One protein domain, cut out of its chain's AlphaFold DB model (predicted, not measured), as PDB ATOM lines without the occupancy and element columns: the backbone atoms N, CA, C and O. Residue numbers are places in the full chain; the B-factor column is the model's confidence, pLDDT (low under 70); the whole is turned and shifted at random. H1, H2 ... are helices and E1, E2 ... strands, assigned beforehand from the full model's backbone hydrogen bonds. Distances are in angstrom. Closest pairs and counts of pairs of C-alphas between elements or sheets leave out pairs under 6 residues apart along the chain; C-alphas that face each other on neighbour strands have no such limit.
ATOM      1  N   HIS A 224     -15.346 -45.352  67.106       51.09
ATOM      2  CA  HIS A 224     -14.781 -45.327  65.750       51.09
ATOM      3  C   HIS A 224     -14.913 -43.958  65.076       51.09
ATOM      4  O   HIS A 224     -14.061 -43.610  64.260       51.09
ATOM      5  N   SER A 225     -15.910 -43.153  65.469       53.78
ATOM      6  CA  SER A 225     -15.990 -41.747  65.060       53.78
ATOM      7  C   SER A 225     -14.754 -40.972  65.501       53.78
ATOM      8  O   SER A 225     -14.254 -40.166  64.733       53.78
ATOM      9  N   ASP A 226     -14.204 -41.256  66.684       49.88
ATOM     10  CA  ASP A 226     -13.129 -40.446  67.266       49.88
ATOM     11  C   ASP A 226     -11.814 -40.508  66.462       49.88
ATOM     12  O   ASP A 226     -11.109 -39.506  66.348       49.88
ATOM     13  N   ALA A 227     -11.489 -41.651  65.845       54.78
ATOM     14  CA  ALA A 227     -10.274 -41.800  65.037       54.78
ATOM     15  C   ALA A 227     -10.391 -41.145  63.648       54.78
ATOM     16  O   ALA A 227      -9.418 -40.569  63.154       54.78
ATOM     17  N   ALA A 228     -11.573 -41.216  63.026       55.31
ATOM     18  CA  ALA A 228     -11.858 -40.526  61.769       55.31
ATOM     19  C   ALA A 228     -11.997 -39.008  61.992       55.31
ATOM     20  O   ALA A 228     -11.383 -38.215  61.273       55.31
ATOM     21  N   ALA A 229     -12.685 -38.606  63.065       58.53
ATOM     22  CA  ALA A 229     -12.861 -37.216  63.475       58.53
ATOM     23  C   ALA A 229     -11.529 -36.537  63.809       58.53
ATOM     24  O   ALA A 229     -11.337 -35.374  63.460       58.53
ATOM     25  N   ALA A 230     -10.561 -37.263  64.384       61.66
ATOM     26  CA  ALA A 230      -9.207 -36.749  64.600       61.66
ATOM     27  C   ALA A 230      -8.486 -36.346  63.296       61.66
ATOM     28  O   ALA A 230      -7.547 -35.554  63.336       61.66
ATOM     29  N   ARG A 231      -8.922 -36.867  62.140       69.38
ATOM     30  CA  ARG A 231      -8.418 -36.510  60.803       69.38
ATOM     31  C   ARG A 231      -9.363 -35.585  60.032       69.38
ATOM     32  O   ARG A 231      -9.146 -35.377  58.844       69.38
ATOM     33  N   GLY A 232     -10.426 -35.087  60.667       89.12
ATOM     34  CA  GLY A 232     -11.479 -34.314  60.002       89.12
ATOM     35  C   GLY A 232     -12.316 -35.126  59.006       89.12
ATOM     36  O   GLY A 232     -13.055 -34.540  58.221       89.12
ATOM     37  N   ARG A 233     -12.213 -36.461  59.021       93.50
ATOM     38  CA  ARG A 233     -12.961 -37.352  58.127       93.50
ATOM     39  C   ARG A 233     -14.215 -37.872  58.813       93.50
ATOM     40  O   ARG A 233     -14.244 -38.065  60.028       93.50
ATOM     41  N   ARG A 234     -15.245 -38.126  58.015       95.62
ATOM     42  CA  ARG A 234     -16.530 -38.669  58.452       95.62
ATOM     43  C   ARG A 234     -16.858 -39.958  57.730       95.62
ATOM     44  O   ARG A 234     -16.278 -40.263  56.692       95.62
ATOM     45  N   LEU A 235     -17.788 -40.712  58.303       96.44
ATOM     46  CA  LEU A 235     -18.283 -41.943  57.704       96.44
ATOM     47  C   LEU A 235     -19.545 -41.654  56.898       96.44
ATOM     48  O   LEU A 235     -20.498 -41.047  57.394       96.44
ATOM     49  N   GLY A 236     -19.544 -42.127  55.660       96.62
ATOM     50  CA  GLY A 236     -20.698 -42.112  54.780       96.62
ATOM     51  C   GLY A 236     -21.014 -43.512  54.276       96.62
ATOM     52  O   GLY A 236     -20.184 -44.421  54.336       96.62
ATOM     53  N   TRP A 237     -22.224 -43.683  53.762       96.31
ATOM     54  CA  TRP A 237     -22.620 -44.889  53.042       96.31
ATOM     55  C   TRP A 237     -23.105 -44.529  51.645       96.31
ATOM     56  O   TRP A 237     -23.801 -43.528  51.446       96.31
ATOM     57  N   CYS A 238     -22.713 -45.338  50.667       97.38
ATOM     58  CA  CYS A 238     -23.136 -45.180  49.286       97.38
ATOM     59  C   CYS A 238     -24.585 -45.642  49.129       97.38
ATOM     60  O   CYS A 238     -24.854 -46.845  49.138       97.38
ATOM     61  N   SER A 239     -25.523 -44.712  48.952       97.06
ATOM     62  CA  SER A 239     -26.935 -45.062  48.740       97.06
ATOM     63  C   SER A 239     -27.236 -45.449  47.291       97.06
ATOM     64  O   SER A 239     -28.176 -46.195  47.034       97.06
ATOM     65  N   GLY A 240     -26.421 -44.987  46.343       95.75
ATOM     66  CA  GLY A 240     -26.547 -45.324  44.931       95.75
ATOM     67  C   GLY A 240     -25.308 -44.903  44.155       95.75
ATOM     68  O   GLY A 240     -24.717 -43.869  44.452       95.75
ATOM     69  N   PHE A 241     -24.918 -45.691  43.161       96.62
ATOM     70  CA  PHE A 241     -23.860 -45.328  42.226       96.62
ATOM     71  C   PHE A 241     -24.175 -45.954  40.872       96.62
ATOM     72  O   PHE A 241     -24.380 -47.164  40.774       96.62
ATOM     73  N   ASP A 242     -24.231 -45.130  39.838       96.25
ATOM     74  CA  ASP A 242     -24.396 -45.567  38.464       96.25
ATOM     75  C   ASP A 242     -23.032 -45.553  37.773       96.25
ATOM     76  O   ASP A 242     -22.469 -44.504  37.461       96.25
ATOM     77  N   ALA A 243     -22.503 -46.749  37.518       92.06
ATOM     78  CA  ALA A 243     -21.216 -46.927  36.858       92.06
ATOM     79  C   ALA A 243     -21.200 -46.390  35.417       92.06
ATOM     80  O   ALA A 243     -20.132 -46.050  34.914       92.06
ATOM     81  N   SER A 244     -22.359 -46.299  34.750       92.50
ATOM     82  CA  SER A 244     -22.435 -45.833  33.361       92.50
ATOM     83  C   SER A 244     -22.301 -44.314  33.245       92.50
ATOM     84  O   SER A 244     -21.570 -43.828  32.384       92.50
ATOM     85  N   SER A 245     -22.945 -43.565  34.143       94.88
ATOM     86  CA  SER A 245     -22.765 -42.113  34.258       94.88
ATOM     87  C   SER A 245     -21.545 -41.721  35.092       94.88
ATOM     88  O   SER A 245     -21.097 -40.579  35.014       94.88
ATOM     89  N   GLY A 246     -21.008 -42.646  35.892       95.56
ATOM     90  CA  GLY A 246     -19.928 -42.370  36.834       95.56
ATOM     91  C   GLY A 246     -20.363 -41.449  37.973       95.56
ATOM     92  O   GLY A 246     -19.527 -40.747  38.538       95.56
ATOM     93  N   THR A 247     -21.663 -41.412  38.278       97.06
ATOM     94  CA  THR A 247     -22.235 -40.548  39.315       97.06
ATOM     95  C   THR A 247     -22.919 -41.363  40.398       97.06
ATOM     96  O   THR A 247     -23.397 -42.473  40.168       97.06
ATOM     97  N   GLY A 248     -22.978 -40.815  41.606       97.00
ATOM     98  CA  GLY A 248     -23.619 -41.486  42.726       97.00
ATOM     99  C   GLY A 248     -24.031 -40.544  43.839       97.00
ATOM    100  O   GLY A 248     -23.952 -39.321  43.721       97.00
ATOM    101  N   THR A 249     -24.462 -41.147  44.937       97.94
ATOM    102  CA  THR A 249     -24.964 -40.457  46.114       97.94
ATOM    103  C   THR A 249     -24.344 -41.069  47.360       97.94
ATOM    104  O   THR A 249     -24.434 -42.278  47.597       97.94
ATOM    105  N   LEU A 250     -23.736 -40.212  48.172       98.00
ATOM    106  CA  LEU A 250     -23.203 -40.547  49.481       98.00
ATOM    107  C   LEU A 250     -24.075 -39.915  50.555       98.00
ATOM    108  O   LEU A 250     -24.446 -38.749  50.448       98.00
ATOM    109  N   VAL A 251     -24.374 -40.659  51.609       97.94
ATOM    110  CA  VAL A 251     -25.144 -40.147  52.741       97.94
ATOM    111  C   VAL A 251     -24.271 -40.193  53.988       97.94
ATOM    112  O   VAL A 251     -23.740 -41.247  54.340       97.94
ATOM    113  N   ASP A 252     -24.119 -39.056  54.661       96.94
ATOM    114  CA  ASP A 252     -23.408 -38.963  55.935       96.94
ATOM    115  C   ASP A 252     -24.161 -39.741  57.027       96.94
ATOM    116  O   ASP A 252     -25.386 -39.641  57.155       96.94
ATOM    117  N   LEU A 253     -23.454 -40.545  57.821       93.88
ATOM    118  CA  LEU A 253     -24.098 -41.367  58.847       93.88
ATOM    119  C   LEU A 253     -24.553 -40.577  60.081       93.88
ATOM    120  O   LEU A 253     -25.499 -41.017  60.744       93.88
ATOM    121  N   GLU A 254     -23.919 -39.449  60.380       90.38
ATOM    122  CA  GLU A 254     -24.156 -38.614  61.558       90.38
ATOM    123  C   GLU A 254     -25.178 -37.504  61.270       90.38
ATOM    124  O   GLU A 254     -26.222 -37.450  61.915       90.38
ATOM    125  N   GLU A 255     -24.924 -36.672  60.262       94.00
ATOM    126  CA  GLU A 255     -25.757 -35.521  59.890       94.00
ATOM    127  C   GLU A 255     -26.851 -35.859  58.878       94.00
ATOM    128  O   GLU A 255     -27.732 -35.037  58.634       94.00
ATOM    129  N   LYS A 256     -26.811 -37.052  58.267       94.75
ATOM    130  CA  LYS A 256     -27.720 -37.448  57.174       94.75
ATOM    131  C   LYS A 256     -27.668 -36.513  55.960       94.75
ATOM    132  O   LYS A 256     -28.565 -36.548  55.119       94.75
ATOM    133  N   ALA A 257     -26.609 -35.710  55.842       95.88
ATOM    134  CA  ALA A 257     -26.339 -34.900  54.665       95.88
ATOM    135  C   ALA A 257     -26.163 -35.799  53.436       95.88
ATOM    136  O   ALA A 257     -25.574 -36.879  53.523       95.88
ATOM    137  N   VAL A 258     -26.680 -35.349  52.295       97.50
ATOM    138  CA  VAL A 258     -26.637 -36.091  51.034       97.50
ATOM    139  C   VAL A 258     -25.690 -35.379  50.078       97.50
ATOM    140  O   VAL A 258     -25.922 -34.228  49.712       97.50
ATOM    141  N   TRP A 259     -24.645 -36.078  49.655       97.75
ATOM    142  CA  TRP A 259     -23.617 -35.579  48.751       97.75
ATOM    143  C   TRP A 259     -23.717 -36.267  47.396       97.75
ATOM    144  O   TRP A 259     -23.893 -37.483  47.316       97.75
ATOM    145  N   ARG A 260     -23.566 -35.491  46.320       97.56
ATOM    146  CA  ARG A 260     -23.371 -36.048  44.979       97.56
ATOM    147  C   ARG A 260     -21.924 -36.490  44.818       97.56
ATOM    148  O   ARG A 260     -21.014 -35.781  45.238       97.56
ATOM    149  N   LEU A 261     -21.745 -37.643  44.194       97.00
ATOM    150  CA  LEU A 261     -20.454 -38.209  43.838       97.00
ATOM    151  C   LEU A 261     -20.278 -38.203  42.327       97.00
ATOM    152  O   LEU A 261     -21.233 -38.431  41.582       97.00
ATOM    153  N   ASP A 262     -19.033 -38.042  41.908       96.38
ATOM    154  CA  ASP A 262     -18.557 -38.369  40.572       96.38
ATOM    155  C   ASP A 262     -17.311 -39.272  40.652       96.38
ATOM    156  O   ASP A 262     -16.811 -39.591  41.735       96.38
ATOM    157  N   LEU A 263     -16.780 -39.683  39.498       95.06
ATOM    158  CA  LEU A 263     -15.551 -40.480  39.434       95.06
ATOM    159  C   LEU A 263     -14.322 -39.752  39.999       95.06
ATOM    160  O   LEU A 263     -13.396 -40.415  40.466       95.06
ATOM    161  N   ALA A 264     -14.286 -38.418  39.942       94.94
ATOM    162  CA  ALA A 264     -13.167 -37.616  40.437       94.94
ATOM    163  C   ALA A 264     -13.141 -37.535  41.973       94.94
ATOM    164  O   ALA A 264     -12.074 -37.396  42.571       94.94
ATOM    165  N   SER A 265     -14.301 -37.695  42.608       96.31
ATOM    166  CA  SER A 265     -14.471 -37.711  44.060       96.31
ATOM    167  C   SER A 265     -13.832 -38.938  44.723       96.31
ATOM    168  O   SER A 265     -13.494 -38.889  45.907       96.31
ATOM    169  N   LEU A 266     -13.650 -40.038  43.981       96.56
ATOM    170  CA  LEU A 266     -13.155 -41.313  44.503       96.56
ATOM    171  C   LEU A 266     -11.618 -41.360  44.528       96.56
ATOM    172  O   LEU A 266     -10.951 -41.277  43.493       96.56
ATOM    173  N   ALA A 267     -11.042 -41.569  45.710       95.50
ATOM    174  CA  ALA A 267      -9.612 -41.776  45.917       95.50
ATOM    175  C   ALA A 267      -9.223 -43.214  45.540       95.50
ATOM    176  O   ALA A 267      -9.037 -44.073  46.398       95.50
ATOM    177  N   VAL A 268      -9.125 -43.466  44.234       93.81
ATOM    178  CA  VAL A 268      -8.769 -44.771  43.666       93.81
ATOM    179  C   VAL A 268      -7.301 -44.786  43.225       93.81
ATOM    180  O   VAL A 268      -6.798 -43.842  42.607       93.81
ATOM    181  N   SER A 269      -6.613 -45.890  43.488       90.06
ATOM    182  CA  SER A 269      -5.254 -46.181  43.044       90.06
ATOM    183  C   SER A 269      -5.136 -46.116  41.522       90.06
ATOM    184  O   SER A 269      -6.036 -46.512  40.778       90.06
ATOM    185  N   ARG A 270      -3.970 -45.672  41.033       86.19
ATOM    186  CA  ARG A 270      -3.711 -45.457  39.594       86.19
ATOM    187  C   ARG A 270      -3.917 -46.699  38.716       86.19
ATOM    188  O   ARG A 270      -4.129 -46.538  37.520       86.19
ATOM    189  N   GLY A 271      -3.851 -47.899  39.295       85.94
ATOM    190  CA  GLY A 271      -4.018 -49.167  38.581       85.94
ATOM    191  C   GLY A 271      -5.462 -49.515  38.211       85.94
ATOM    192  O   GLY A 271      -5.659 -50.370  37.357       85.94
ATOM    193  N   VAL A 272      -6.472 -48.863  38.799       88.06
ATOM    194  CA  VAL A 272      -7.873 -49.190  38.491       88.06
ATOM    195  C   VAL A 272      -8.326 -48.449  37.231       88.06
ATOM    196  O   VAL A 272      -8.294 -47.203  37.209       88.06
ATOM    197  N   PRO A 273      -8.767 -49.172  36.184       88.12
ATOM    198  CA  PRO A 273      -9.226 -48.552  34.950       88.12
ATOM    199  C   PRO A 273     -10.497 -47.729  35.208       88.12
ATOM    200  O   PRO A 273     -11.335 -48.143  36.007       88.12
ATOM    201  N   PRO A 274     -10.687 -46.575  34.538       86.50
ATOM    202  CA  PRO A 274     -11.835 -45.693  34.775       86.50
ATOM    203  C   PRO A 274     -13.198 -46.386  34.684       86.50
ATOM    204  O   PRO A 274     -14.083 -46.069  35.465       86.50
ATOM    205  N   ALA A 275     -13.339 -47.366  33.787       87.31
ATOM    206  CA  ALA A 275     -14.568 -48.141  33.613       87.31
ATOM    207  C   ALA A 275     -14.926 -49.028  34.821       87.31
ATOM    208  O   ALA A 275     -16.081 -49.410  34.980       87.31
ATOM    209  N   GLU A 276     -13.952 -49.357  35.672       89.31
ATOM    210  CA  GLU A 276     -14.155 -50.167  36.880       89.31
ATOM    211  C   GLU A 276     -14.232 -49.315  38.152       89.31
ATOM    212  O   GLU A 276     -14.514 -49.839  39.231       89.31
ATOM    213  N   ARG A 277     -13.999 -47.999  38.049       93.44
ATOM    214  CA  ARG A 277     -14.107 -47.073  39.179       93.44
ATOM    215  C   ARG A 277     -15.577 -46.851  39.495       93.44
ATOM    216  O   ARG A 277     -16.216 -45.958  38.960       93.44
ATOM    217  N   ALA A 278     -16.111 -47.679  40.371       95.19
ATOM    218  CA  ALA A 278     -17.462 -47.529  40.870       95.19
ATOM    219  C   ALA A 278     -17.497 -47.831  42.360       95.19
ATOM    220  O   ALA A 278     -16.785 -48.714  42.847       95.19
ATOM    221  N   LEU A 279     -18.342 -47.094  43.073       96.12
ATOM    222  CA  LEU A 279     -18.652 -47.397  44.459       96.12
ATOM    223  C   LEU A 279     -19.774 -48.439  44.496       96.12
ATOM    224  O   LEU A 279     -20.725 -48.354  43.718       96.12
ATOM    225  N   SER A 280     -19.672 -49.451  45.355       94.38
ATOM    226  CA  SER A 280     -20.744 -50.443  45.477       94.38
ATOM    227  C   SER A 280     -21.899 -49.854  46.289       94.38
ATOM    228  O   SER A 280     -21.689 -49.205  47.312       94.38
ATOM    229  N   VAL A 281     -23.143 -50.091  45.870       95.75
ATOM    230  CA  VAL A 281     -24.311 -49.682  46.666       95.75
ATOM    231  C   VAL A 281     -24.279 -50.399  48.020       95.75
ATOM    232  O   VAL A 281     -24.092 -51.614  48.076       95.75
ATOM    233  N   GLY A 282     -24.433 -49.642  49.106       94.50
ATOM    234  CA  GLY A 282     -24.287 -50.125  50.482       94.50
ATOM    235  C   GLY A 282     -22.845 -50.161  51.004       94.50
ATOM    236  O   GLY A 282     -22.632 -50.563  52.146       94.50
ATOM    237  N   GLU A 283     -21.852 -49.746  50.211       95.69
ATOM    238  CA  GLU A 283     -20.463 -49.638  50.664       95.69
ATOM    239  C   GLU A 283     -20.297 -48.484  51.659       95.69
ATOM    240  O   GLU A 283     -20.767 -47.364  51.430       95.69
ATOM    241  N   PHE A 284     -19.620 -48.769  52.770       96.69
ATOM    242  CA  PHE A 284     -19.230 -47.763  53.752       96.69
ATOM    243  C   PHE A 284     -17.890 -47.154  53.356       96.69
ATOM    244  O   PHE A 284     -16.955 -47.872  53.001       96.69
ATOM    245  N   VAL A 285     -17.789 -45.833  53.465       97.00
ATOM    246  CA  VAL A 285     -16.600 -45.068  53.082       97.00
ATOM    247  C   VAL A 285     -16.274 -43.997  54.111       97.00
ATOM    248  O   VAL A 285     -17.132 -43.541  54.870       97.00
ATOM    249  N   GLU A 286     -15.018 -43.573  54.111       97.06
ATOM    250  CA  GLU A 286     -14.586 -42.346  54.765       97.06
ATOM    251  C   GLU A 286     -14.556 -41.209  53.754       97.06
ATOM    252  O   GLU A 286     -14.074 -41.374  52.633       97.06
ATOM    253  N   TYR A 287     -15.009 -40.031  54.163       97.00
ATOM    254  CA  TYR A 287     -14.987 -38.859  53.306       97.00
ATOM    255  C   TYR A 287     -14.610 -37.586  54.071       97.00
ATOM    256  O   TYR A 287     -14.704 -37.537  55.300       97.00
ATOM    257  N   GLU A 288     -14.142 -36.565  53.356       96.75
ATOM    258  CA  GLU A 288     -13.786 -35.261  53.924       96.75
ATOM    259  C   GLU A 288     -14.915 -34.232  53.701       96.75
ATOM    260  O   GLU A 288     -15.160 -33.841  52.558       96.75
ATOM    261  N   PRO A 289     -15.607 -33.757  54.759       95.75
ATOM    262  CA  PRO A 289     -16.780 -32.888  54.603       95.75
ATOM    263  C   PRO A 289     -16.482 -31.531  53.966       95.75
ATOM    264  O   PRO A 289     -17.308 -31.012  53.221       95.75
ATOM    265  N   ALA A 290     -15.306 -30.954  54.239       95.06
ATOM    266  CA  ALA A 290     -14.903 -29.676  53.653       95.06
ATOM    267  C   ALA A 290     -14.746 -29.785  52.129       95.06
ATOM    268  O   ALA A 290     -15.275 -28.954  51.395       95.06
ATOM    269  N   ALA A 291     -14.099 -30.856  51.661       96.19
ATOM    270  CA  ALA A 291     -13.965 -31.145  50.239       96.19
ATOM    271  C   ALA A 291     -15.317 -31.493  49.594       96.19
ATOM    272  O   ALA A 291     -15.609 -31.020  48.502       96.19
ATOM    273  N   ALA A 292     -16.186 -32.240  50.281       95.94
ATOM    274  CA  ALA A 292     -17.542 -32.508  49.795       95.94
ATOM    275  C   ALA A 292     -18.353 -31.211  49.593       95.94
ATOM    276  O   ALA A 292     -19.031 -31.044  48.578       95.94
ATOM    277  N   ALA A 293     -18.244 -30.266  50.531       95.69
ATOM    278  CA  ALA A 293     -18.884 -28.957  50.436       95.69
ATOM    279  C   ALA A 293     -18.290 -28.092  49.310       95.69
ATOM    280  O   ALA A 293     -19.040 -27.460  48.567       95.69
ATOM    281  N   GLU A 294     -16.964 -28.092  49.148       95.81
ATOM    282  CA  GLU A 294     -16.285 -27.411  48.040       95.81
ATOM    283  C   GLU A 294     -16.725 -27.973  46.681       95.81
ATOM    284  O   GLU A 294     -17.076 -27.210  45.779       95.81
ATOM    285  N   PHE A 295     -16.786 -29.300  46.553       96.00
ATOM    286  CA  PHE A 295     -17.286 -29.975  45.358       96.00
ATOM    287  C   PHE A 295     -18.739 -29.585  45.058       96.00
ATOM    288  O   PHE A 295     -19.071 -29.225  43.929       96.00
ATOM    289  N   ALA A 296     -19.609 -29.582  46.073       94.44
ATOM    290  CA  ALA A 296     -21.010 -29.183  45.924       94.44
ATOM    291  C   ALA A 296     -21.176 -27.713  45.491       94.44
ATOM    292  O   ALA A 296     -22.148 -27.379  44.812       94.44
ATOM    293  N   ALA A 297     -20.220 -26.845  45.835       96.12
ATOM    294  CA  ALA A 297     -20.165 -25.457  45.379       96.12
ATOM    295  C   ALA A 297     -19.633 -25.298  43.936       96.12
ATOM    296  O   ALA A 297     -19.510 -24.173  43.452       96.12
ATOM    297  N   GLY A 298     -19.327 -26.401  43.242       94.50
ATOM    298  CA  GLY A 298     -18.750 -26.402  41.896       94.50
ATOM    299  C   GLY A 298     -17.225 -26.264  41.874       94.50
ATOM    300  O   GLY A 298     -16.656 -25.989  40.817       94.50
ATOM    301  N   GLY A 299     -16.562 -26.426  43.022       94.50
ATOM    302  CA  GLY A 299     -15.110 -26.532  43.098       94.50
ATOM    303  C   GLY A 299     -14.594 -27.857  42.530       94.50
ATOM    304  O   GLY A 299     -15.355 -28.780  42.242       94.50
ATOM    305  N   ALA A 300     -13.273 -27.956  42.394       91.81
ATOM    306  CA  ALA A 300     -12.585 -29.163  41.935       91.81
ATOM    307  C   ALA A 300     -11.606 -29.661  43.015       91.81
ATOM    308  O   ALA A 300     -10.390 -29.642  42.793       91.81
ATOM    309  N   PRO A 301     -12.109 -30.056  44.199       92.50
ATOM    310  CA  PRO A 301     -11.255 -30.555  45.262       92.50
ATOM    311  C   PRO A 301     -10.549 -31.850  44.830       92.50
ATOM    312  O   PRO A 301     -11.004 -32.546  43.915       92.50
ATOM    313  N   PRO A 302      -9.437 -32.209  45.492       93.12
ATOM    314  CA  PRO A 302      -8.831 -33.520  45.308       93.12
ATOM    315  C   PRO A 302      -9.823 -34.645  45.665       93.12
ATOM    316  O   PRO A 302     -10.822 -34.397  46.346       93.12
ATOM    317  N   PRO A 303      -9.534 -35.898  45.263       96.00
ATOM    318  CA  PRO A 303     -10.358 -37.043  45.629       96.00
ATOM    319  C   PRO A 303     -10.556 -37.108  47.144       96.00
ATOM    320  O   PRO A 303      -9.589 -37.132  47.911       96.00
ATOM    321  N   TRP A 304     -11.814 -37.115  47.566       96.38
ATOM    322  CA  TRP A 304     -12.204 -36.864  48.951       96.38
ATOM    323  C   TRP A 304     -12.975 -38.021  49.585       96.38
ATOM    324  O   TRP A 304     -13.237 -37.974  50.785       96.38
ATOM    325  N   VAL A 305     -13.278 -39.077  48.823       97.06
ATOM    326  CA  VAL A 305     -13.894 -40.329  49.293       97.06
ATOM    327  C   VAL A 305     -12.885 -41.468  49.220       97.06
ATOM    328  O   VAL A 305     -12.291 -41.695  48.172       97.06
ATOM    329  N   GLN A 306     -12.713 -42.223  50.300       96.44
ATOM    330  CA  GLN A 306     -11.799 -43.366  50.378       96.44
ATOM    331  C   GLN A 306     -12.430 -44.531  51.151       96.44
ATOM    332  O   GLN A 306     -13.428 -44.356  51.853       96.44
ATOM    333  N   GLY A 307     -11.835 -45.720  51.069       95.44
ATOM    334  CA  GLY A 307     -12.287 -46.846  51.879       95.44
ATOM    335  C   GLY A 307     -12.056 -46.613  53.376       95.44
ATOM    336  O   GLY A 307     -11.178 -45.856  53.804       95.44
ATOM    337  N   ILE A 308     -12.894 -47.249  54.192       94.44
ATOM    338  CA  ILE A 308     -12.863 -47.110  55.651       94.44
ATOM    339  C   ILE A 308     -11.512 -47.531  56.227       94.44
ATOM    340  O   ILE A 308     -10.935 -48.519  55.794       94.44
ATOM    341  N   LEU A 309     -11.006 -46.818  57.232       87.06
ATOM    342  CA  LEU A 309      -9.792 -47.170  57.974       87.06
ATOM    343  C   LEU A 309      -8.542 -47.362  57.091       87.06
ATOM    344  O   LEU A 309      -7.646 -48.129  57.445       87.06
ATOM    345  N   GLY A 310      -8.476 -46.672  55.949       87.25
ATOM    346  CA  GLY A 310      -7.383 -46.807  54.981       87.25
ATOM    347  C   GLY A 310      -7.416 -48.108  54.176       87.25
ATOM    348  O   GLY A 310      -6.426 -48.449  53.530       87.25
ATOM    349  N   TRP A 311      -8.526 -48.845  54.224       90.62
ATOM    350  CA  TRP A 311      -8.760 -49.965  53.325       90.62
ATOM    351  C   TRP A 311      -9.020 -49.456  51.905       90.62
ATOM    352  O   TRP A 311      -9.535 -48.348  51.734       90.62
ATOM    353  N   PRO A 312      -8.676 -50.255  50.883       93.19
ATOM    354  CA  PRO A 312      -9.024 -49.929  49.512       93.19
ATOM    355  C   PRO A 312     -10.544 -49.949  49.303       93.19
ATOM    356  O   PRO A 312     -11.266 -50.691  49.976       93.19
ATOM    357  N   LEU A 313     -11.020 -49.173  48.333       94.62
ATOM    358  CA  LEU A 313     -12.399 -49.252  47.850       94.62
ATOM    359  C   LEU A 313     -12.656 -50.626  47.206       94.62
ATOM    360  O   LEU A 313     -11.746 -51.261  46.658       94.62
ATOM    361  N   MET A 314     -13.903 -51.095  47.209       91.56
ATOM    362  CA  MET A 314     -14.246 -52.417  46.662       91.56
ATOM    363  C   MET A 314     -13.884 -52.575  45.180       91.56
ATOM    364  O   MET A 314     -13.522 -53.673  44.752       91.56
ATOM    365  N   CYS A 315     -13.924 -51.497  44.393       90.75
ATOM    366  CA  CYS A 315     -13.453 -51.523  43.005       90.75
ATOM    367  C   CYS A 315     -11.950 -51.833  42.890       90.75
ATOM    368  O   CYS A 315     -11.553 -52.609  42.023       90.75
ATOM    369  N   GLU A 316     -11.116 -51.323  43.798       89.62
ATOM    370  CA  GLU A 316      -9.676 -51.612  43.821       89.62
ATOM    371  C   GLU A 316      -9.394 -53.070  44.189       89.62
ATOM    372  O   GLU A 316      -8.544 -53.725  43.576       89.62
ATOM    373  N   ALA A 317     -10.138 -53.606  45.161       86.69
ATOM    374  CA  ALA A 317     -10.017 -55.004  45.560       86.69
ATOM    375  C   ALA A 317     -10.343 -55.955  44.391       86.69
ATOM    376  O   ALA A 317      -9.637 -56.946  44.175       86.69
ATOM    377  N   ARG A 318     -11.369 -55.626  43.592       84.81
ATOM    378  CA  ARG A 318     -11.765 -56.401  42.403       84.81
ATOM    379  C   ARG A 318     -10.725 -56.331  41.287       84.81
ATOM    380  O   ARG A 318     -10.345 -57.384  40.772       84.81
ATOM    381  N   ALA A 319     -10.227 -55.136  40.973       83.75
ATOM    382  CA  ALA A 319      -9.202 -54.945  39.947       83.75
ATOM    383  C   ALA A 319      -7.922 -55.736  40.275       83.75
ATOM    384  O   ALA A 319      -7.397 -56.475  39.441       83.75
ATOM    385  N   THR A 320      -7.480 -55.684  41.538       78.12
ATOM    386  CA  THR A 320      -6.284 -56.413  41.999       78.12
ATOM    387  C   THR A 320      -6.468 -57.936  41.922       78.12
ATOM    388  O   THR A 320      -5.538 -58.677  41.594       78.12
ATOM    389  N   GLY A 321      -7.675 -58.432  42.214       73.19
ATOM    390  CA  GLY A 321      -8.016 -59.850  42.081       73.19
ATOM    391  C   GLY A 321      -8.018 -60.332  40.627       73.19
ATOM    392  O   GLY A 321      -7.522 -61.425  40.344       73.19
ATOM    393  N   ALA A 322      -8.525 -59.510  39.705       66.12
ATOM    394  CA  ALA A 322      -8.539 -59.807  38.275       66.12
ATOM    395  C   ALA A 322      -7.118 -59.871  37.688       66.12
ATOM    396  O   ALA A 322      -6.788 -60.814  36.965       66.12
ATOM    397  N   GLU A 323      -6.248 -58.932  38.060       61.53
ATOM    398  CA  GLU A 323      -4.860 -58.891  37.587       61.53
ATOM    399  C   GLU A 323      -4.056 -60.121  38.052       61.53
ATOM    400  O   GLU A 323      -3.327 -60.738  37.269       61.53
ATOM    401  N   ALA A 324      -4.261 -60.567  39.298       59.81
ATOM    402  CA  ALA A 324      -3.619 -61.770  39.830       59.81
ATOM    403  C   ALA A 324      -4.043 -63.062  39.103       59.81
ATOM    404  O   ALA A 324      -3.244 -63.994  38.993       59.81
ATOM    405  N   LEU A 325      -5.281 -63.129  38.601       58.78
ATOM    406  CA  LEU A 325      -5.774 -64.263  37.811       58.78
ATOM    407  C   LEU A 325      -5.214 -64.266  36.384       58.78
ATOM    408  O   LEU A 325      -4.952 -65.338  35.838       58.78
ATOM    409  N   LEU A 326      -5.000 -63.089  35.794       60.41
ATOM    410  CA  LEU A 326      -4.426 -62.944  34.454       60.41
ATOM    411  C   LEU A 326      -2.912 -63.202  34.445       60.41
ATOM    412  O   LEU A 326      -2.419 -63.902  33.563       60.41
ATOM    413  N   SER A 327      -2.182 -62.727  35.458       64.62
ATOM    414  CA  SER A 327      -0.736 -62.963  35.595       64.62
ATOM    415  C   SER A 327      -0.378 -64.426  35.895       64.62
ATOM    416  O   SER A 327       0.750 -64.834  35.633       64.62
ATOM    417  N   GLY A 328      -1.304 -65.223  36.432       54.41
ATOM    418  CA  GLY A 328      -1.087 -66.648  36.709       54.41
ATOM    419  C   GLY A 328      -1.273 -67.579  35.504       54.41
ATOM    420  O   GLY A 328      -1.187 -68.793  35.680       54.41
ATOM    421  N   ARG A 329      -1.580 -67.038  34.315       50.16
ATOM    422  CA  ARG A 329      -1.814 -67.794  33.071       50.16
ATOM    423  C   ARG A 329      -0.719 -67.623  32.004       50.16
ATOM    424  O   ARG A 329      -0.939 -68.075  30.884       50.16
TER     425      ARG A 329
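This is residues 224 to 329 of the 330 residues of the protein "SAP domain-containing protein" of Emiliania huxleyi (UniProt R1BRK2). A five-stranded sheet, strongly twisted and curled like part of a barrel, makes the body; the short helix H2 packs on it over its edge strand E3, and helix H3 leads away as an arm whose end, residues 324 to 329, sticks out. The short helix H1 only grazes the sheet near the start of E1, and a long stretch with no named element, residues 263 to 283, links E3 to E4. The printed part has 106 residues, with three named helices and five named strands in the order H1 E1 E2 E3 E4 H2 E5 H3; the sheet runs E3 E2 E1 E4 E5, antiparallel throughout, and the class is mixed, helices and strands. The whole is compact, with a radius of gyration of the C-alphas of 14.1 A, yet elongated in outline, spanning 48 by 30 by 22 A.

H1, residues 224 to 229, only grazes the sheet; its closest C-alpha pair with E1, residues 234 to 242, is Ala 228 and Arg 234, 6.0 A apart. E1 bends by 61 degrees at residue 239. E2, residues 247 to 252, forms a hairpin with E1, with N 249 and O 240 2.8 A apart, within hydrogen-bond range. E3, residues 258 to 262, forms a hairpin with E2, with N 259 and O 250 2.8 A apart; E1 E2 E3 are a meander, each strand the antiparallel neighbour of the one before. E4, residues 284 to 287, is the antiparallel neighbour of E1, with N 236 and O 285 2.9 A apart; E1 E2 E3 E4 are a Greek key, a meander whose first strand also neighbours the fourth. H2, residues 289 to 296, is on the sheet at a height of 8.9 A, only just over E3, on which 3 of its C-alphas fall; it runs across the strands, at 66 degrees to E3 on the local plane. The closest C-alphas of H2 and E3, Ala 292 and Trp 259, are 6.9 A apart. E5, residues 305 to 307, is an edge strand beside E4, with N 306 and O 286 2.8 A apart. H3, residues 314 to 327, is not on the sheet and is apart from H1 and H2. In H2 and H3 every O i to N i+4 pair is within hydrogen-bond range; in H1 it is 1 of 2.

H1 begins at C-alpha 224, (-14.781, -45.327, 65.750). E1 is 22.6 A long from first to last C-alpha, E2 16.7 A, E3 13.4 A and H2 10.3 A. H3 is 20.4 A long and ends at C-alpha 327, (-0.736, -62.963, 35.595).

The C-alphas of Glu 255 and Arg 329, the two farthest apart, are 48.3 A apart. The printed part has no cut, and E3 to E4 is the long link. The mean pLDDT of the printed part is 88.2; residues 224 to 231 and 322 to 329 are under 70.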